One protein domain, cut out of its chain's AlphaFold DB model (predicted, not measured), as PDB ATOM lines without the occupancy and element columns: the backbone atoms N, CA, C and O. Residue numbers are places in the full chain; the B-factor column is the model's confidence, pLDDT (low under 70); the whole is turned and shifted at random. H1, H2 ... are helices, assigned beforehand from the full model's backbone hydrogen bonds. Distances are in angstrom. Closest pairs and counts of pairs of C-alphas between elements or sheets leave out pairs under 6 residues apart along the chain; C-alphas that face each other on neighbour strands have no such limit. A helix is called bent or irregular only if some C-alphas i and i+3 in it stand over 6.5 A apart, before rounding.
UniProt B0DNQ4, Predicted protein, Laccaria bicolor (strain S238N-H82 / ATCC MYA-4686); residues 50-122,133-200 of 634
ATOM      1  N   GLN A  50       3.742  -4.460   0.410       91.38
ATOM      2  CA  GLN A  50       4.963  -3.657   0.559       91.38
ATOM      3  C   GLN A  50       6.231  -4.491   0.327       91.38
ATOM      4  O   GLN A  50       7.058  -4.100  -0.483       91.38
ATOM      5  N   SER A  51       6.332  -5.692   0.909       89.81
ATOM      6  CA  SER A  51       7.495  -6.568   0.699       89.81
ATOM      7  C   SER A  51       7.719  -6.931  -0.771       89.81
ATOM      8  O   SER A  51       8.856  -6.993  -1.214       89.81
ATOM      9  N   HIS A  52       6.651  -7.118  -1.555       89.81
ATOM     10  CA  HIS A  52       6.768  -7.396  -2.989       89.81
ATOM     11  C   HIS A  52       7.107  -6.144  -3.807       89.81
ATOM     12  O   HIS A  52       7.772  -6.243  -4.835       89.81
ATOM     13  N   VAL A  53       6.683  -4.961  -3.354       93.06
ATOM     14  CA  VAL A  53       7.135  -3.676  -3.905       93.06
ATOM     15  C   VAL A  53       8.632  -3.489  -3.652       93.06
ATOM     16  O   VAL A  53       9.359  -3.109  -4.572       93.06
ATOM     17  N   ASP A  54       9.104  -3.832  -2.456       92.38
ATOM     18  CA  ASP A  54      10.515  -3.769  -2.077       92.38
ATOM     19  C   ASP A  54      11.347  -4.799  -2.871       92.38
ATOM     20  O   ASP A  54      12.358  -4.426  -3.467       92.38
ATOM     21  N   ASP A  55      10.880  -6.054  -2.986       91.81
ATOM     22  CA  ASP A  55      11.479  -7.118  -3.817       91.81
ATOM     23  C   ASP A  55      11.667  -6.659  -5.277       91.81
ATOM     24  O   ASP A  55      12.746  -6.807  -5.860       91.81
ATOM     25  N   VAL A  56      10.616  -6.087  -5.880       93.06
ATOM     26  CA  VAL A  56      10.625  -5.612  -7.273       93.06
ATOM     27  C   VAL A  56      11.561  -4.421  -7.451       93.06
ATOM     28  O   VAL A  56      12.347  -4.402  -8.401       93.06
ATOM     29  N   THR A  57      11.516  -3.451  -6.537       93.56
ATOM     30  CA  THR A  57      12.392  -2.269  -6.559       93.56
ATOM     31  C   THR A  57      13.858  -2.693  -6.452       93.56
ATOM     32  O   THR A  57      14.684  -2.304  -7.278       93.56
ATOM     33  N   HIS A  58      14.169  -3.569  -5.495       93.75
ATOM     34  CA  HIS A  58      15.497  -4.143  -5.308       93.75
ATOM     35  C   HIS A  58      15.966  -4.928  -6.544       93.75
ATOM     36  O   HIS A  58      17.131  -4.838  -6.922       93.75
ATOM     37  N   TYR A  59      15.084  -5.681  -7.208       93.06
ATOM     38  CA  TYR A  59      15.429  -6.426  -8.422       93.06
ATOM     39  C   TYR A  59      15.750  -5.513  -9.614       93.06
ATOM     40  O   TYR A  59      16.771  -5.701 -10.278       93.06
ATOM     41  N   LEU A  60      14.919  -4.501  -9.872       91.44
ATOM     42  CA  LEU A  60      15.129  -3.560 -10.978       91.44
ATOM     43  C   LEU A  60      16.462  -2.806 -10.833       91.44
ATOM     44  O   LEU A  60      17.204  -2.695 -11.808       91.44
ATOM     45  N   ILE A  61      16.791  -2.358  -9.618       92.31
ATOM     46  CA  ILE A  61      18.042  -1.639  -9.340       92.31
ATOM     47  C   ILE A  61      19.233  -2.616  -9.308       92.31
ATOM     48  O   ILE A  61      20.159  -2.491 -10.104       92.31
ATOM     49  N   ASN A  62      19.207  -3.635  -8.441       92.88
ATOM     50  CA  ASN A  62      20.399  -4.435  -8.120       92.88
ATOM     51  C   ASN A  62      20.614  -5.679  -9.004       92.88
ATOM     52  O   ASN A  62      21.697  -6.260  -8.953       92.88
ATOM     53  N   GLN A  63      19.617  -6.133  -9.776       90.94
ATOM     54  CA  GLN A  63      19.731  -7.327 -10.641       90.94
ATOM     55  C   GLN A  63      19.628  -7.009 -12.138       90.94
ATOM     56  O   GLN A  63      20.253  -7.702 -12.944       90.94
ATOM     57  N   LEU A  64      18.871  -5.974 -12.523       87.75
ATOM     58  CA  LEU A  64      18.842  -5.480 -13.908       87.75
ATOM     59  C   LEU A  64      19.779  -4.284 -14.142       87.75
ATOM     60  O   LEU A  64      20.125  -4.009 -15.288       87.75
ATOM     61  N   GLY A  65      20.231  -3.605 -13.081       89.62
ATOM     62  CA  GLY A  65      21.149  -2.469 -13.185       89.62
ATOM     63  C   GLY A  65      20.488  -1.171 -13.656       89.62
ATOM     64  O   GLY A  65      21.189  -0.290 -14.154       89.62
ATOM     65  N   HIS A  66      19.162  -1.037 -13.536       89.94
ATOM     66  CA  HIS A  66      18.491   0.224 -13.847       89.94
ATOM     67  C   HIS A  66      18.843   1.292 -12.805       89.94
ATOM     68  O   HIS A  66      18.886   1.024 -11.603       89.94
ATOM     69  N   SER A  67      19.044   2.525 -13.267       88.12
ATOM     70  CA  SER A  67      19.215   3.684 -12.392       88.12
ATOM     71  C   SER A  67      17.970   3.910 -11.521       88.12
ATOM     72  O   SER A  67      16.838   3.807 -11.997       88.12
ATOM     73  N   GLU A  68      18.167   4.253 -10.243       87.50
ATOM     74  CA  GLU A  68      17.073   4.702  -9.368       87.50
ATOM     75  C   GLU A  68      16.536   6.077  -9.812       87.50
ATOM     76  O   GLU A  68      15.337   6.348  -9.713       87.50
ATOM     77  N   LEU A  69      17.423   6.939 -10.322       84.00
ATOM     78  CA  LEU A  69      17.072   8.210 -10.956       84.00
ATOM     79  C   LEU A  69      16.592   7.971 -12.400       84.00
ATOM     80  O   LEU A  69      17.140   7.085 -13.060       84.00
ATOM     81  N   PRO A  70      15.639   8.763 -12.924       77.38
ATOM     82  CA  PRO A  70      15.238   8.674 -14.326       77.38
ATOM     83  C   PRO A  70      16.418   8.917 -15.278       77.38
ATOM     84  O   PRO A  70      17.291   9.741 -14.995       77.38
ATOM     85  N   ASP A  71      16.412   8.246 -16.430       75.81
ATOM     86  CA  ASP A  71      17.344   8.543 -17.520       75.81
ATOM     87  C   ASP A  71      17.195   9.998 -17.995       75.81
ATOM     88  O   ASP A  71      16.108  10.572 -17.963       75.81
ATOM     89  N   SER A  72      18.264  10.593 -18.530       72.94
ATOM     90  CA  SER A  72      18.271  11.989 -19.013       72.94
ATOM     91  C   SER A  72      17.326  12.276 -20.194       72.94
ATOM     92  O   SER A  72      17.149  13.433 -20.573       72.94
ATOM     93  N   HIS A  73      16.720  11.234 -20.772       70.31
ATOM     94  CA  HIS A  73      15.692  11.309 -21.812       70.31
ATOM     95  C   HIS A  73      14.265  11.046 -21.294       70.31
ATOM     96  O   HIS A  73      13.314  11.172 -22.063       70.31
ATOM     97  N   ALA A  74      14.099  10.681 -20.020       68.88
ATOM     98  CA  ALA A  74      12.790  10.501 -19.402       68.88
ATOM     99  C   ALA A  74      12.083  11.856 -19.170       68.88
ATOM    100  O   ALA A  74      12.742  12.901 -19.105       68.88
ATOM    101  N   PRO A  75      10.746  11.873 -18.996       72.44
ATOM    102  CA  PRO A  75      10.027  13.073 -18.581       72.44
ATOM    103  C   PRO A  75      10.619  13.648 -17.287       72.44
ATOM    104  O   PRO A  75      10.757  12.940 -16.290       72.44
ATOM    105  N   THR A  76      10.918  14.949 -17.268       69.00
ATOM    106  CA  THR A  76      11.589  15.638 -16.141       69.00
ATOM    107  C   THR A  76      10.784  15.669 -14.835       69.00
ATOM    108  O   THR A  76      11.268  16.162 -13.819       69.00
ATOM    109  N   THR A  77       9.558  15.146 -14.853       75.38
ATOM    110  CA  THR A  77       8.650  14.978 -13.713       75.38
ATOM    111  C   THR A  77       8.666  13.569 -13.111       75.38
ATOM    112  O   THR A  77       7.912  13.314 -12.173       75.38
ATOM    113  N   GLN A  78       9.460  12.634 -13.643       79.12
ATOM    114  CA  GLN A  78       9.481  11.250 -13.169       79.12
ATOM    115  C   GLN A  78      10.227  11.128 -11.827       79.12
ATOM    116  O   GLN A  78      11.347  11.611 -11.667       79.12
ATOM    117  N   GLU A  79       9.592  10.499 -10.835       89.25
ATOM    118  CA  GLU A  79      10.170  10.311  -9.496       89.25
ATOM    119  C   GLU A  79      11.240   9.199  -9.471       89.25
ATOM    120  O   GLU A  79      11.346   8.395 -10.404       89.25
ATOM    121  N   ARG A  80      12.017   9.109  -8.377       93.12
ATOM    122  CA  ARG A  80      12.904   7.957  -8.120       93.12
ATOM    123  C   ARG A  80      12.107   6.652  -8.200       93.12
ATOM    124  O   ARG A  80      10.962   6.604  -7.748       93.12
ATOM    125  N   LEU A  81      12.710   5.586  -8.727       92.44
ATOM    126  CA  LEU A  81      12.038   4.293  -8.927       92.44
ATOM    127  C   LEU A  81      11.424   3.734  -7.621       92.44
ATOM    128  O   LEU A  81      10.325   3.181  -7.635       92.44
ATOM    129  N   SER A  82      12.102   3.978  -6.497       93.06
ATOM    130  CA  SER A  82      11.699   3.668  -5.118       93.06
ATOM    131  C   SER A  82      10.438   4.396  -4.623       93.06
ATOM    132  O   SER A  82       9.738   3.866  -3.764       93.06
ATOM    133  N   SER A  83      10.105   5.566  -5.177       93.94
ATOM    134  CA  SER A  83       8.844   6.287  -4.918       93.94
ATOM    135  C   SER A  83       7.778   5.962  -5.966       93.94
ATOM    136  O   SER A  83       6.602   5.780  -5.641       93.94
ATOM    137  N   TYR A  84       8.207   5.824  -7.223       95.00
ATOM    138  CA  TYR A  84       7.357   5.539  -8.372       95.00
ATOM    139  C   TYR A  84       6.578   4.229  -8.210       95.00
ATOM    140  O   TYR A  84       5.360   4.222  -8.370       95.00
ATOM    141  N   ILE A  85       7.243   3.124  -7.854       95.38
ATOM    142  CA  ILE A  85       6.594   1.806  -7.741       95.38
ATOM    143  C   ILE A  85       5.470   1.816  -6.678       95.38
ATOM    144  O   ILE A  85       4.345   1.443  -7.032       95.38
ATOM    145  N   PRO A  86       5.682   2.305  -5.434       95.38
ATOM    146  CA  PRO A  86       4.595   2.539  -4.480       95.38
ATOM    147  C   PRO A  86       3.460   3.422  -5.014       95.38
ATOM    148  O   PRO A  86       2.297   3.123  -4.745       95.38
ATOM    149  N   GLU A  87       3.747   4.491  -5.766       95.19
ATOM    150  CA  GLU A  87       2.709   5.359  -6.341       95.19
ATOM    151  C   GLU A  87       1.851   4.594  -7.370       95.19
ATOM    152  O   GLU A  87       0.627   4.597  -7.242       95.19
ATOM    153  N   ILE A  88       2.449   3.859  -8.323       95.62
ATOM    154  CA  ILE A  88       1.704   3.036  -9.303       95.62
ATOM    155  C   ILE A  88       0.795   2.013  -8.601       95.62
ATOM    156  O   ILE A  88      -0.375   1.853  -8.966       95.62
ATOM    157  N   VAL A  89       1.317   1.329  -7.579       95.81
ATOM    158  CA  VAL A  89       0.575   0.305  -6.831       95.81
ATOM    159  C   VAL A  89      -0.574   0.938  -6.040       95.81
ATOM    160  O   VAL A  89      -1.725   0.540  -6.213       95.81
ATOM    161  N   ASN A  90      -0.312   1.996  -5.265       94.94
ATOM    162  CA  ASN A  90      -1.342   2.713  -4.503       94.94
ATOM    163  C   ASN A  90      -2.444   3.318  -5.396       94.94
ATOM    164  O   ASN A  90      -3.598   3.387  -4.977       94.94
ATOM    165  N   ARG A  91      -2.113   3.753  -6.621       95.31
ATOM    166  CA  ARG A  91      -3.080   4.284  -7.605       95.31
ATOM    167  C   ARG A  91      -3.973   3.210  -8.225       95.31
ATOM    168  O   ARG A  91      -4.988   3.556  -8.825       95.31
ATOM    169  N   THR A  92      -3.605   1.935  -8.112       95.38
ATOM    170  CA  THR A  92      -4.314   0.807  -8.738       95.38
ATOM    171  C   THR A  92      -4.984  -0.140  -7.747       95.38
ATOM    172  O   THR A  92      -5.886  -0.864  -8.160       95.38
ATOM    173  N   THR A  93      -4.629  -0.083  -6.455       94.44
ATOM    174  CA  THR A  93      -5.264  -0.833  -5.352       94.44
ATOM    175  C   THR A  93      -6.786  -0.918  -5.479       94.44
ATOM    176  O   THR A  93      -7.337  -2.018  -5.494       94.44
ATOM    177  N   ASP A  94      -7.457   0.223  -5.653       92.75
ATOM    178  CA  ASP A  94      -8.922   0.334  -5.663       92.75
ATOM    179  C   ASP A  94      -9.586  -0.290  -6.917       92.75
ATOM    180  O   ASP A  94     -10.795  -0.164  -7.110       92.75
ATOM    181  N   HIS A  95      -8.814  -0.929  -7.808       93.25
ATOM    182  CA  HIS A  95      -9.275  -1.554  -9.057       93.25
ATOM    183  C   HIS A  95      -8.847  -3.025  -9.205       93.25
ATOM    184  O   HIS A  95      -9.149  -3.649 -10.225       93.25
ATOM    185  N   LEU A  96      -8.150  -3.600  -8.220       91.19
ATOM    186  CA  LEU A  96      -7.596  -4.958  -8.273       91.19
ATOM    187  C   LEU A  96      -8.342  -5.931  -7.346       91.19
ATOM    188  O   LEU A  96      -9.045  -5.514  -6.429       91.19
ATOM    189  N   PHE A  97      -8.227  -7.234  -7.614       84.50
ATOM    190  CA  PHE A  97      -8.677  -8.297  -6.704       84.50
ATOM    191  C   PHE A  97      -7.615  -8.619  -5.644       84.50
ATOM    192  O   PHE A  97      -7.934  -8.746  -4.466       84.50
ATOM    193  N   ASP A  98      -6.353  -8.734  -6.063       87.19
ATOM    194  CA  ASP A  98      -5.206  -9.021  -5.200       87.19
ATOM    195  C   ASP A  98      -3.996  -8.189  -5.646       87.19
ATOM    196  O   ASP A  98      -3.348  -8.472  -6.654       87.19
ATOM    197  N   VAL A  99      -3.690  -7.141  -4.880       92.00
ATOM    198  CA  VAL A  99      -2.559  -6.242  -5.146       92.00
ATOM    199  C   VAL A  99      -1.219  -6.954  -4.946       92.00
ATOM    200  O   VAL A  99      -0.285  -6.723  -5.713       92.00
ATOM    201  N   ALA A 100      -1.114  -7.844  -3.954       88.50
ATOM    202  CA  ALA A 100       0.118  -8.576  -3.674       88.50
ATOM    203  C   ALA A 100       0.413  -9.579  -4.800       88.50
ATOM    204  O   ALA A 100       1.524  -9.596  -5.329       88.50
ATOM    205  N   GLY A 101      -0.602 -10.329  -5.240       87.69
ATOM    206  CA  GLY A 101      -0.533 -11.213  -6.402       87.69
ATOM    207  C   GLY A 101      -0.173 -10.482  -7.698       87.69
ATOM    208  O   GLY A 101       0.648 -10.980  -8.466       87.69
ATOM    209  N   VAL A 102      -0.701  -9.273  -7.929       92.81
ATOM    210  CA  VAL A 102      -0.331  -8.451  -9.097       92.81
ATOM    211  C   VAL A 102       1.135  -8.026  -9.063       92.81
ATOM    212  O   VAL A 102       1.828  -8.206 -10.064       92.81
ATOM    213  N   VAL A 103       1.643  -7.516  -7.934       93.88
ATOM    214  CA  VAL A 103       3.062  -7.123  -7.823       93.88
ATOM    215  C   VAL A 103       3.976  -8.350  -7.947       93.88
ATOM    216  O   VAL A 103       4.928  -8.328  -8.728       93.88
ATOM    217  N   ALA A 104       3.650  -9.455  -7.271       90.44
ATOM    218  CA  ALA A 104       4.410 -10.704  -7.340       90.44
ATOM    219  C   ALA A 104       4.401 -11.344  -8.742       90.44
ATOM    220  O   ALA A 104       5.372 -11.982  -9.144       90.44
ATOM    221  N   ALA A 105       3.336 -11.170  -9.524       89.88
ATOM    222  CA  ALA A 105       3.274 -11.699 -10.881       89.88
ATOM    223  C   ALA A 105       3.885 -10.742 -11.925       89.88
ATOM    224  O   ALA A 105       4.471 -11.213 -12.903       89.88
ATOM    225  N   ALA A 106       3.867  -9.424 -11.686       94.81
ATOM    226  CA  ALA A 106       4.689  -8.459 -12.421       94.81
ATOM    227  C   ALA A 106       6.189  -8.751 -12.224       94.81
ATOM    228  O   ALA A 106       6.936  -8.809 -13.201       94.81
ATOM    229  N   TYR A 107       6.618  -9.054 -10.994       94.25
ATOM    230  CA  TYR A 107       7.981  -9.497 -10.680       94.25
ATOM    231  C   TYR A 107       8.428 -10.700 -11.529       94.25
ATOM    232  O   TYR A 107       9.511 -10.699 -12.114       94.25
ATOM    233  N   ILE A 108       7.566 -11.709 -11.679       91.69
ATOM    234  CA  ILE A 108       7.874 -12.913 -12.468       91.69
ATOM    235  C   ILE A 108       7.897 -12.617 -13.984       91.69
ATOM    236  O   ILE A 108       8.616 -13.285 -14.733       91.69
ATOM    237  N   LEU A 109       7.175 -11.595 -14.466       92.69
ATOM    238  CA  LEU A 109       7.329 -11.097 -15.841       92.69
ATOM    239  C   LEU A 109       8.696 -10.418 -16.048       92.69
ATOM    240  O   LEU A 109       9.334 -10.686 -17.067       92.69
ATOM    241  N   LEU A 110       9.183  -9.630 -15.079       94.62
ATOM    242  CA  LEU A 110      10.525  -9.023 -15.114       94.62
ATOM    243  C   LEU A 110      11.631 -10.091 -15.161       94.62
ATOM    244  O   LEU A 110      12.496 -10.046 -16.035       94.62
ATOM    245  N   GLN A 111      11.553 -11.108 -14.294       93.19
ATOM    246  CA  GLN A 111      12.483 -12.247 -14.308       93.19
ATOM    247  C   GLN A 111      12.520 -12.946 -15.675       93.19
ATOM    248  O   GLN A 111      13.587 -13.253 -16.205       93.19
ATOM    249  N   ARG A 112      11.353 -13.155 -16.298       91.19
ATOM    250  CA  ARG A 112      11.249 -13.816 -17.609       91.19
ATOM    251  C   ARG A 112      11.729 -12.963 -18.778       91.19
ATOM    252  O   ARG A 112      12.165 -13.529 -19.782       91.19
ATOM    253  N   HIS A 113      11.659 -11.640 -18.662       92.62
ATOM    254  CA  HIS A 113      12.289 -10.717 -19.603       92.62
ATOM    255  C   HIS A 113      13.824 -10.825 -19.504       92.62
ATOM    256  O   HIS A 113      14.481 -11.009 -20.526       92.62
ATOM    257  N   GLN A 114      14.397 -10.885 -18.295       92.69
ATOM    258  CA  GLN A 114      15.841 -11.109 -18.109       92.69
ATOM    259  C   GLN A 114      16.302 -12.499 -18.599       92.69
ATOM    260  O   GLN A 114      17.345 -12.632 -19.249       92.69
ATOM    261  N   ASP A 115      15.490 -13.546 -18.407       90.31
ATOM    262  CA  ASP A 115      15.707 -14.854 -19.044       90.31
ATOM    263  C   ASP A 115      15.655 -14.766 -20.583       90.31
ATOM    264  O   ASP A 115      16.263 -15.577 -21.282       90.31
ATOM    265  N   ALA A 116      14.868 -13.857 -21.167       89.62
ATOM    266  CA  ALA A 116      14.825 -13.655 -22.617       89.62
ATOM    267  C   ALA A 116      16.092 -12.934 -23.109       89.62
ATOM    268  O   ALA A 116      16.779 -13.470 -23.982       89.62
ATOM    269  N   LEU A 117      16.455 -11.802 -22.492       89.06
ATOM    270  CA  LEU A 117      17.665 -11.039 -22.818       89.06
ATOM    271  C   LEU A 117      18.934 -11.895 -22.726       89.06
ATOM    272  O   LEU A 117      19.709 -11.951 -23.677       89.06
ATOM    273  N   SER A 118      19.119 -12.633 -21.629       89.69
ATOM    274  CA  SER A 118      20.297 -13.493 -21.431       89.69
ATOM    275  C   SER A 118      20.460 -14.572 -22.513       89.69
ATOM    276  O   SER A 118      21.588 -14.887 -22.895       89.69
ATOM    277  N   ARG A 119      19.359 -15.095 -23.077       86.69
ATOM    278  CA  ARG A 119      19.394 -16.015 -24.231       86.69
ATOM    279  C   ARG A 119      19.723 -15.303 -25.543       86.69
ATOM    280  O   ARG A 119      20.481 -15.851 -26.338       86.69
ATOM    281  N   VAL A 120      19.202 -14.095 -25.770       85.31
ATOM    282  CA  VAL A 120      19.524 -13.298 -26.968       85.31
ATOM    283  C   VAL A 120      21.007 -12.923 -26.972       85.31
ATOM    284  O   VAL A 120      21.696 -13.209 -27.953       85.31
ATOM    285  N   SER A 121      21.535 -12.403 -25.861       82.06
ATOM    286  CA  SER A 121      22.939 -11.989 -25.715       82.06
ATOM    287  C   SER A 121      23.947 -13.123 -25.941       82.06
ATOM    288  O   SER A 121      25.025 -12.882 -26.475       82.06
ATOM    289  N   GLN A 122      23.593 -14.373 -25.616       78.56
ATOM    290  CA  GLN A 122      24.421 -15.550 -25.933       78.56
ATOM    291  C   GLN A 122      24.498 -15.857 -27.438       78.56
ATOM    292  O   GLN A 122      25.438 -16.517 -27.880       78.56
ATOM    293  N   TRP A 133      15.599  -0.258 -22.086       90.69
ATOM    294  CA  TRP A 133      14.533  -0.227 -21.094       90.69
ATOM    295  C   TRP A 133      14.935   0.658 -19.913       90.69
ATOM    296  O   TRP A 133      15.886   0.341 -19.196       90.69
ATOM    297  N   ASN A 134      14.172   1.724 -19.668       91.62
ATOM    298  CA  ASN A 134      14.195   2.388 -18.369       91.62
ATOM    299  C   ASN A 134      13.422   1.533 -17.345       91.62
ATOM    300  O   ASN A 134      12.459   0.834 -17.686       91.62
ATOM    301  N   GLY A 135      13.855   1.554 -16.080       92.50
ATOM    302  CA  GLY A 135      13.279   0.688 -15.041       92.50
ATOM    303  C   GLY A 135      11.784   0.950 -14.822       92.50
ATOM    304  O   GLY A 135      10.998   0.017 -14.660       92.50
ATOM    305  N   HIS A 136      11.381   2.222 -14.901       94.56
ATOM    306  CA  HIS A 136      10.002   2.692 -14.750       94.56
ATOM    307  C   HIS A 136       9.058   2.140 -15.821       94.56
ATOM    308  O   HIS A 136       7.950   1.717 -15.494       94.56
ATOM    309  N   GLY A 137       9.480   2.138 -17.087       94.62
ATOM    310  CA  GLY A 137       8.696   1.673 -18.231       94.62
ATOM    311  C   GLY A 137       8.620   0.152 -18.327       94.62
ATOM    312  O   GLY A 137       7.555  -0.396 -18.635       94.62
ATOM    313  N   LEU A 138       9.712  -0.541 -17.983       95.44
ATOM    314  CA  LEU A 138       9.741  -2.002 -17.890       95.44
ATOM    315  C   LEU A 138       8.835  -2.496 -16.752       95.44
ATOM    316  O   LEU A 138       7.984  -3.362 -16.976       95.44
ATOM    317  N   PHE A 139       8.942  -1.888 -15.563       96.19
ATOM    318  CA  PHE A 139       8.025  -2.153 -14.452       96.19
ATOM    319  C   PHE A 139       6.575  -1.854 -14.835       96.19
ATOM    320  O   PHE A 139       5.722  -2.725 -14.680       96.19
ATOM    321  N   LEU A 140       6.290  -0.660 -15.367       96.38
ATOM    322  CA  LEU A 140       4.932  -0.259 -15.739       96.38
ATOM    323  C   LEU A 140       4.320  -1.236 -16.747       96.38
ATOM    324  O   LEU A 140       3.164  -1.616 -16.598       96.38
ATOM    325  N   SER A 141       5.088  -1.700 -17.733       95.50
ATOM    326  CA  SER A 141       4.611  -2.665 -18.730       95.50
ATOM    327  C   SER A 141       4.293  -4.027 -18.110       95.50
ATOM    328  O   SER A 141       3.222  -4.582 -18.364       95.50
ATOM    329  N   ALA A 142       5.183  -4.554 -17.262       95.50
ATOM    330  CA  ALA A 142       4.955  -5.802 -16.535       95.50
ATOM    331  C   ALA A 142       3.750  -5.696 -15.582       95.50
ATOM    332  O   ALA A 142       2.917  -6.602 -15.520       95.50
ATOM    333  N   PHE A 143       3.622  -4.563 -14.891       95.88
ATOM    334  CA  PHE A 143       2.530  -4.279 -13.970       95.88
ATOM    335  C   PHE A 143       1.189  -4.105 -14.691       95.88
ATOM    336  O   PHE A 143       0.200  -4.675 -14.247       95.88
ATOM    337  N   ILE A 144       1.138  -3.416 -15.837       95.44
ATOM    338  CA  ILE A 144      -0.074  -3.297 -16.669       95.44
ATOM    339  C   ILE A 144      -0.578  -4.679 -17.096       95.44
ATOM    340  O   ILE A 144      -1.771  -4.955 -16.964       95.44
ATOM    341  N   PHE A 145       0.308  -5.568 -17.567       93.12
ATOM    342  CA  PHE A 145      -0.085  -6.938 -17.915       93.12
ATOM    343  C   PHE A 145      -0.626  -7.714 -16.711       93.12
ATOM    344  O   PHE A 145      -1.637  -8.400 -16.842       93.12
ATOM    345  N   ALA A 146       0.004  -7.582 -15.544       93.12
ATOM    346  CA  ALA A 146      -0.449  -8.256 -14.333       93.12
ATOM    347  C   ALA A 146      -1.796  -7.719 -13.816       93.12
ATOM    348  O   ALA A 146      -2.678  -8.486 -13.434       93.12
ATOM    349  N   ALA A 147      -1.964  -6.399 -13.843       93.88
ATOM    350  CA  ALA A 147      -3.120  -5.686 -13.322       93.88
ATOM    351  C   ALA A 147      -4.382  -5.910 -14.175       93.88
ATOM    352  O   ALA A 147      -5.465  -6.126 -13.631       93.88
ATOM    353  N   VAL A 148      -4.255  -5.924 -15.509       90.25
ATOM    354  CA  VAL A 148      -5.383  -6.151 -16.437       90.25
ATOM    355  C   VAL A 148      -5.952  -7.579 -16.349       90.25
ATOM    356  O   VAL A 148      -7.133  -7.774 -16.625       90.25
ATOM    357  N   GLU A 149      -5.167  -8.563 -15.905       85.69
ATOM    358  CA  GLU A 149      -5.635  -9.939 -15.657       85.69
ATOM    359  C   GLU A 149      -6.260 -10.136 -14.256       85.69
ATOM    360  O   GLU A 149      -6.890 -11.161 -14.004       85.69
ATOM    361  N   GLN A 150      -6.102  -9.174 -13.337       86.75
ATOM    362  CA  GLN A 150      -6.476  -9.286 -11.913       86.75
ATOM    363  C   GLN A 150      -7.379  -8.133 -11.442       86.75
ATOM    364  O   GLN A 150      -7.325  -7.713 -10.284       86.75
ATOM    365  N   THR A 151      -8.218  -7.604 -12.333       87.31
ATOM    366  CA  THR A 151      -9.055  -6.426 -12.074       87.31
ATOM    367  C   THR A 151     -10.548  -6.727 -12.086       87.31
ATOM    368  O   THR A 151     -11.067  -7.370 -12.998       87.31
ATOM    369  N   HIS A 152     -11.255  -6.179 -11.097       82.88
ATOM    370  CA  HIS A 152     -12.717  -6.135 -11.067       82.88
ATOM    371  C   HIS A 152     -13.284  -4.974 -11.916       82.88
ATOM    372  O   HIS A 152     -14.491  -4.878 -12.115       82.88
ATOM    373  N   ASN A 153     -12.423  -4.081 -12.424       84.75
ATOM    374  CA  ASN A 153     -12.790  -2.932 -13.250       84.75
ATOM    375  C   ASN A 153     -11.898  -2.828 -14.511       84.75
ATOM    376  O   ASN A 153     -11.112  -1.883 -14.666       84.75
ATOM    377  N   PRO A 154     -12.032  -3.776 -15.460       83.19
ATOM    378  CA  PRO A 154     -11.213  -3.807 -16.671       83.19
ATOM    379  C   PRO A 154     -11.391  -2.568 -17.557       83.19
ATOM    380  O   PRO A 154     -10.507  -2.268 -18.358       83.19
ATOM    381  N   HIS A 155     -12.490  -1.817 -17.426       85.62
ATOM    382  CA  HIS A 155     -12.707  -0.588 -18.192       85.62
ATOM    383  C   HIS A 155     -11.771   0.551 -17.770       85.62
ATOM    384  O   HIS A 155     -11.359   1.334 -18.627       85.62
ATOM    385  N   VAL A 156     -11.392   0.633 -16.488       90.38
ATOM    386  CA  VAL A 156     -10.412   1.627 -16.026       90.38
ATOM    387  C   VAL A 156      -8.995   1.199 -16.398       90.38
ATOM    388  O   VAL A 156      -8.265   1.989 -16.993       90.38
ATOM    389  N   LEU A 157      -8.612  -0.058 -16.154       90.75
ATOM    390  CA  LEU A 157      -7.234  -0.499 -16.417       90.75
ATOM    391  C   LEU A 157      -6.905  -0.705 -17.907       90.75
ATOM    392  O   LEU A 157      -5.734  -0.670 -18.273       90.75
ATOM    393  N   ASN A 158      -7.896  -0.840 -18.796       89.44
ATOM    394  CA  ASN A 158      -7.658  -0.768 -20.246       89.44
ATOM    395  C   ASN A 158      -7.654   0.673 -20.799       89.44
ATOM    396  O   ASN A 158      -7.332   0.879 -21.970       89.44
ATOM    397  N   ASN A 159      -7.988   1.688 -19.994       93.81
ATOM    398  CA  ASN A 159      -7.961   3.081 -20.428       93.81
ATOM    399  C   ASN A 159      -6.535   3.645 -20.341       93.81
ATOM    400  O   ASN A 159      -6.029   3.921 -19.257       93.81
ATOM    401  N   LEU A 160      -5.896   3.901 -21.484       94.56
ATOM    402  CA  LEU A 160      -4.544   4.476 -21.525       94.56
ATOM    403  C   LEU A 160      -4.433   5.794 -20.738       94.56
ATOM    404  O   LEU A 160      -3.418   6.019 -20.083       94.56
ATOM    405  N   LYS A 161      -5.486   6.629 -20.722       95.12
ATOM    406  CA  LYS A 161      -5.487   7.905 -19.982       95.12
ATOM    407  C   LYS A 161      -5.340   7.722 -18.470       95.12
ATOM    408  O   LYS A 161      -4.807   8.617 -17.823       95.12
ATOM    409  N   PHE A 162      -5.791   6.592 -17.920       95.69
ATOM    410  CA  PHE A 162      -5.614   6.272 -16.504       95.69
ATOM    411  C   PHE A 162      -4.119   6.137 -16.188       95.69
ATOM    412  O   PHE A 162      -3.595   6.935 -15.417       95.69
ATOM    413  N   TRP A 163      -3.401   5.254 -16.887       95.75
ATOM    414  CA  TRP A 163      -1.954   5.068 -16.711       95.75
ATOM    415  C   TRP A 163      -1.137   6.336 -16.999       95.75
ATOM    416  O   TRP A 163      -0.215   6.654 -16.250       95.75
ATOM    417  N   CYS A 164      -1.500   7.111 -18.027       95.50
ATOM    418  CA  CYS A 164      -0.829   8.383 -18.337       95.50
ATOM    419  C   CYS A 164      -0.936   9.401 -17.186       95.50
ATOM    420  O   CYS A 164      -0.023  10.192 -16.974       95.50
ATOM    421  N   SER A 165      -2.046   9.389 -16.434       95.31
ATOM    422  CA  SER A 165      -2.348  10.413 -15.420       95.31
ATOM    423  C   SER A 165      -1.427  10.409 -14.195       95.31
ATOM    424  O   SER A 165      -1.409  11.391 -13.456       95.31
ATOM    425  N   PHE A 166      -0.665   9.330 -13.983       92.62
ATOM    426  CA  PHE A 166       0.256   9.190 -12.850       92.62
ATOM    427  C   PHE A 166       1.636   8.612 -13.209       92.62
ATOM    428  O   PHE A 166       2.562   8.770 -12.425       92.62
ATOM    429  N   SER A 167       1.814   7.968 -14.371       93.75
ATOM    430  CA  SER A 167       3.120   7.390 -14.747       93.75
ATOM    431  C   SER A 167       4.106   8.386 -15.378       93.75
ATOM    432  O   SER A 167       5.298   8.098 -15.470       93.75
ATOM    433  N   GLY A 168       3.621   9.544 -15.838       93.25
ATOM    434  CA  GLY A 168       4.406  10.539 -16.580       93.25
ATOM    435  C   GLY A 168       4.579  10.235 -18.076       93.25
ATOM    436  O   GLY A 168       4.924  11.141 -18.830       93.25
ATOM    437  N   PHE A 169       4.292   9.008 -18.520       94.25
ATOM    438  CA  PHE A 169       4.358   8.607 -19.928       94.25
ATOM    439  C   PHE A 169       3.099   8.998 -20.716       94.25
ATOM    440  O   PHE A 169       1.982   9.025 -20.192       94.25
ATOM    441  N   THR A 170       3.266   9.243 -22.014       95.50
ATOM    442  CA  THR A 170       2.169   9.451 -22.965       95.50
ATOM    443  C   THR A 170       1.456   8.143 -23.321       95.50
ATOM    444  O   THR A 170       1.981   7.037 -23.179       95.50
ATOM    445  N   ALA A 171       0.246   8.262 -23.878       95.38
ATOM    446  CA  ALA A 171      -0.546   7.105 -24.299       95.38
ATOM    447  C   ALA A 171       0.121   6.285 -25.419       95.38
ATOM    448  O   ALA A 171      -0.184   5.102 -25.554       95.38
ATOM    449  N   GLN A 172       1.014   6.896 -26.208       95.31
ATOM    450  CA  GLN A 172       1.790   6.193 -27.227       95.31
ATOM    451  C   GLN A 172       2.901   5.361 -26.583       95.31
ATOM    452  O   GLN A 172       2.952   4.160 -26.827       95.31
ATOM    453  N   GLU A 173       3.713   5.953 -25.702       94.38
ATOM    454  CA  GLU A 173       4.792   5.246 -24.994       94.38
ATOM    455  C   GLU A 173       4.246   4.067 -24.173       94.38
ATOM    456  O   GLU A 173       4.776   2.963 -24.249       94.38
ATOM    457  N   VAL A 174       3.127   4.245 -23.458       95.00
ATOM    458  CA  VAL A 174       2.480   3.155 -22.698       95.00
ATOM    459  C   VAL A 174       2.028   1.998 -23.606       95.00
ATOM    460  O   VAL A 174       2.068   0.837 -23.195       95.00
ATOM    461  N   VAL A 175       1.616   2.273 -24.849       94.19
ATOM    462  CA  VAL A 175       1.293   1.226 -25.837       94.19
ATOM    463  C   VAL A 175       2.559   0.589 -26.408       94.19
ATOM    464  O   VAL A 175       2.610  -0.632 -26.538       94.19
ATOM    465  N   GLU A 176       3.567   1.393 -26.733       94.38
ATOM    466  CA  GLU A 176       4.824   0.957 -27.336       94.38
ATOM    467  C   GLU A 176       5.612   0.043 -26.395       94.38
ATOM    468  O   GLU A 176       5.900  -1.095 -26.764       94.38
ATOM    469  N   MET A 177       5.822   0.458 -25.142       94.25
ATOM    470  CA  MET A 177       6.472  -0.356 -24.111       94.25
ATOM    471  C   MET A 177       5.702  -1.667 -23.858       94.25
ATOM    472  O   MET A 177       6.279  -2.756 -23.896       94.25
ATOM    473  N   LYS A 178       4.369  -1.611 -23.715       93.19
ATOM    474  CA  LYS A 178       3.538  -2.820 -23.560       93.19
ATOM    475  C   LYS A 178       3.699  -3.786 -24.745       93.19
ATOM    476  O   LYS A 178       3.776  -5.001 -24.549       93.19
ATOM    477  N   ASN A 179       3.764  -3.267 -25.971       92.56
ATOM    478  CA  ASN A 179       3.959  -4.073 -27.176       92.56
ATOM    479  C   ASN A 179       5.389  -4.636 -27.273       92.56
ATOM    480  O   ASN A 179       5.552  -5.789 -27.674       92.56
ATOM    481  N   GLN A 180       6.407  -3.869 -26.867       93.25
ATOM    482  CA  GLN A 180       7.803  -4.307 -26.823       93.25
ATOM    483  C   GLN A 180       7.975  -5.488 -25.858       93.25
ATOM    484  O   GLN A 180       8.437  -6.551 -26.276       93.25
ATOM    485  N   LEU A 181       7.503  -5.364 -24.611       92.88
ATOM    486  CA  LEU A 181       7.586  -6.444 -23.620       92.88
ATOM    487  C   LEU A 181       6.842  -7.709 -24.088       92.88
ATOM    488  O   LEU A 181       7.314  -8.829 -23.889       92.88
ATOM    489  N   TYR A 182       5.701  -7.552 -24.771       90.19
ATOM    490  CA  TYR A 182       4.981  -8.678 -25.374       90.19
ATOM    491  C   TYR A 182       5.794  -9.376 -26.481       90.19
ATOM    492  O   TYR A 182       5.796 -10.608 -26.558       90.19
ATOM    493  N   ALA A 183       6.491  -8.613 -27.328       89.88
ATOM    494  CA  ALA A 183       7.315  -9.139 -28.417       89.88
ATOM    495  C   ALA A 183       8.584  -9.853 -27.910       89.88
ATOM    496  O   ALA A 183       8.906 -10.947 -28.384       89.88
ATOM    497  N   GLU A 184       9.261  -9.282 -26.911       90.62
ATOM    498  CA  GLU A 184      10.457  -9.844 -26.262       90.62
ATOM    499  C   GLU A 184      10.149 -11.126 -25.482       90.62
ATOM    500  O   GLU A 184      10.871 -12.116 -25.586       90.62
ATOM    501  N   LEU A 185       9.009 -11.171 -24.783       88.75
ATOM    502  CA  LEU A 185       8.484 -12.401 -24.184       88.75
ATOM    503  C   LEU A 185       7.960 -13.397 -25.244       88.75
ATOM    504  O   LEU A 185       7.394 -14.433 -24.888       88.75
ATOM    505  N   HIS A 186       8.138 -13.118 -26.542       85.31
ATOM    506  CA  HIS A 186       7.691 -13.917 -27.689       85.31
ATOM    507  C   HIS A 186       6.202 -14.286 -27.630       85.31
ATOM    508  O   HIS A 186       5.811 -15.414 -27.942       85.31
ATOM    509  N   GLY A 187       5.371 -13.357 -27.154       74.50
ATOM    510  CA  GLY A 187       3.948 -13.575 -26.926       74.50
ATOM    511  C   GLY A 187       3.638 -14.643 -25.874       74.50
ATOM    512  O   GLY A 187       2.532 -15.164 -25.867       74.50
ATOM    513  N   LYS A 188       4.574 -15.001 -24.981       73.19
ATOM    514  CA  LYS A 188       4.365 -15.997 -23.907       73.19
ATOM    515  C   LYS A 188       3.776 -15.407 -22.622       73.19
ATOM    516  O   LYS A 188       3.719 -16.100 -21.605       73.19
ATOM    517  N   VAL A 189       3.306 -14.159 -22.668       61.66
ATOM    518  CA  VAL A 189       2.683 -13.455 -21.533       61.66
ATOM    519  C   VAL A 189       1.502 -14.253 -20.957       61.66
ATOM    520  O   VAL A 189       1.334 -14.289 -19.747       61.66
ATOM    521  N   TRP A 190       0.778 -15.024 -21.780       57.78
ATOM    522  CA  TRP A 190      -0.314 -15.924 -21.361       57.78
ATOM    523  C   TRP A 190       0.065 -16.968 -20.295       57.78
ATOM    524  O   TRP A 190      -0.817 -17.478 -19.603       57.78
ATOM    525  N   MET A 191       1.357 -17.281 -20.119       53.81
ATOM    526  CA  MET A 191       1.820 -18.094 -18.986       53.81
ATOM    527  C   MET A 191       1.643 -17.381 -17.627       53.81
ATOM    528  O   MET A 191       1.893 -17.994 -16.599       53.81
ATOM    529  N   PHE A 192       1.218 -16.115 -17.588       55.69
ATOM    530  CA  PHE A 192       0.783 -15.413 -16.376       55.69
ATOM    531  C   PHE A 192      -0.344 -16.165 -15.657       55.69
ATOM    532  O   PHE A 192      -0.255 -16.415 -14.456       55.69
ATOM    533  N   ALA A 193      -1.354 -16.620 -16.407       53.78
ATOM    534  CA  ALA A 193      -2.435 -17.435 -15.861       53.78
ATOM    535  C   ALA A 193      -1.894 -18.726 -15.226       53.78
ATOM    536  O   ALA A 193      -2.335 -19.097 -14.148       53.78
ATOM    537  N   GLU A 194      -0.903 -19.360 -15.864       56.69
ATOM    538  CA  GLU A 194      -0.232 -20.585 -15.404       56.69
ATOM    539  C   GLU A 194       0.681 -20.346 -14.180       56.69
ATOM    540  O   GLU A 194       0.787 -21.213 -13.313       56.69
ATOM    541  N   ILE A 195       1.281 -19.153 -14.058       55.50
ATOM    542  CA  ILE A 195       2.014 -18.705 -12.862       55.50
ATOM    543  C   ILE A 195       1.053 -18.502 -11.691       55.50
ATOM    544  O   ILE A 195       1.284 -19.086 -10.636       55.50
ATOM    545  N   MET A 196      -0.029 -17.734 -11.859       52.94
ATOM    546  CA  MET A 196      -1.022 -17.515 -10.796       52.94
ATOM    547  C   MET A 196      -1.684 -18.837 -10.381       52.94
ATOM    548  O   MET A 196      -1.827 -19.126  -9.200       52.94
ATOM    549  N   GLU A 197      -1.965 -19.712 -11.348       53.81
ATOM    550  CA  GLU A 197      -2.394 -21.109 -11.173       53.81
ATOM    551  C   GLU A 197      -1.344 -22.007 -10.475       53.81
ATOM    552  O   GLU A 197      -1.682 -23.075  -9.960       53.81
ATOM    553  N   SER A 198      -0.073 -21.595 -10.412       49.22
ATOM    554  CA  SER A 198       0.979 -22.253  -9.622       49.22
ATOM    555  C   SER A 198       1.155 -21.641  -8.226       49.22
ATOM    556  O   SER A 198       1.302 -22.388  -7.260       49.22
ATOM    557  N   ALA A 199       1.053 -20.314  -8.097       46.84
ATOM    558  CA  ALA A 199       1.162 -19.586  -6.835       46.84
ATOM    559  C   ALA A 199      -0.058 -19.833  -5.933       46.84
ATOM    560  O   ALA A 199       0.097 -20.190  -4.765       46.84
ATOM    561  N   ASN A 200      -1.272 -19.776  -6.495       47.12
ATOM    562  CA  ASN A 200      -2.533 -19.958  -5.765       47.12
ATOM    563  C   ASN A 200      -2.696 -21.365  -5.160       47.12
ATOM    564  O   ASN A 200      -3.504 -21.553  -4.251       47.12
TER     565      ASN A 200
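This is residues 50 to 122 and 133 to 200 of the 634 residues of the protein "Predicted protein" of Laccaria bicolor (strain S238N-H82 / ATCC MYA-4686) (UniProt B0DNQ4). A compact cluster of mostly crossed helices is built round H4, which lies in the middle: H2, H3 and H7 pack on it, and H1 packs on H2 and H3. H5 and H6 lie toward one end, H8 packs on H3, and a long loop joins H1 to H2. The printed part has 141 residues with eight named helices, H1 to H8 in order, and no named strand; the class is all helix. It is compact, with a radius of gyration of the C-alphas of 14.1 A, and spans 39 by 39 by 29 A.

H1, residues 50 to 62, begins with C-alpha 50 at (4.963, -3.657, 0.559). H2, residues 81 to 95, is irregular: C-alphas 91 and 94 are 7.3 A apart. H3, residues 99 to 122, is 35.3 A long. H4 is residues 135 to 148, H5 154 to 157, H6 160 to 167 and H7 171 to 184. H8, residues 188 to 199, ends with C-alpha 199 at (1.162, -19.586, -6.835).

The hub H3 touches H4, closest C-alphas Ala 106 and Ala 142 at 4.9 A, at a steep tilt of 55 degrees. H3 touches H8 with residues 101 to 109 alone, closest C-alphas Ala 105 and Phe 192 at 7.1 A. H1, H2 and H4 form a bundle, three helices roughly side by side; H1 and H2 are a hairpin. H7 is about perpendicular to H4, at 85 degrees; their closest C-alphas, Ser 141 and Lys 178, are 5.0 A apart. H6 touches H7, closest C-alphas Leu 160 and Ala 171 at 5.5 A; H5 touches H4, Val 148 and Leu 157 at 5.9 A. Every O i to N i+4 pair is within hydrogen-bond range in H1, H4 and H7, against 8 of 11 in H2, 19 of 20 in H3, 3 of 4 in H6 and 5 of 8 in H8; H5 is too short.

The C-alphas farthest apart, Asp 94 and Gln 122, are 42.1 A apart. Residues 123 to 132 are cut out, with 18.9 A between C-alphas 122 and 133. The H1 to H2 link is long. Residues 74, 76 and 189 to 200 have pLDDT under 70.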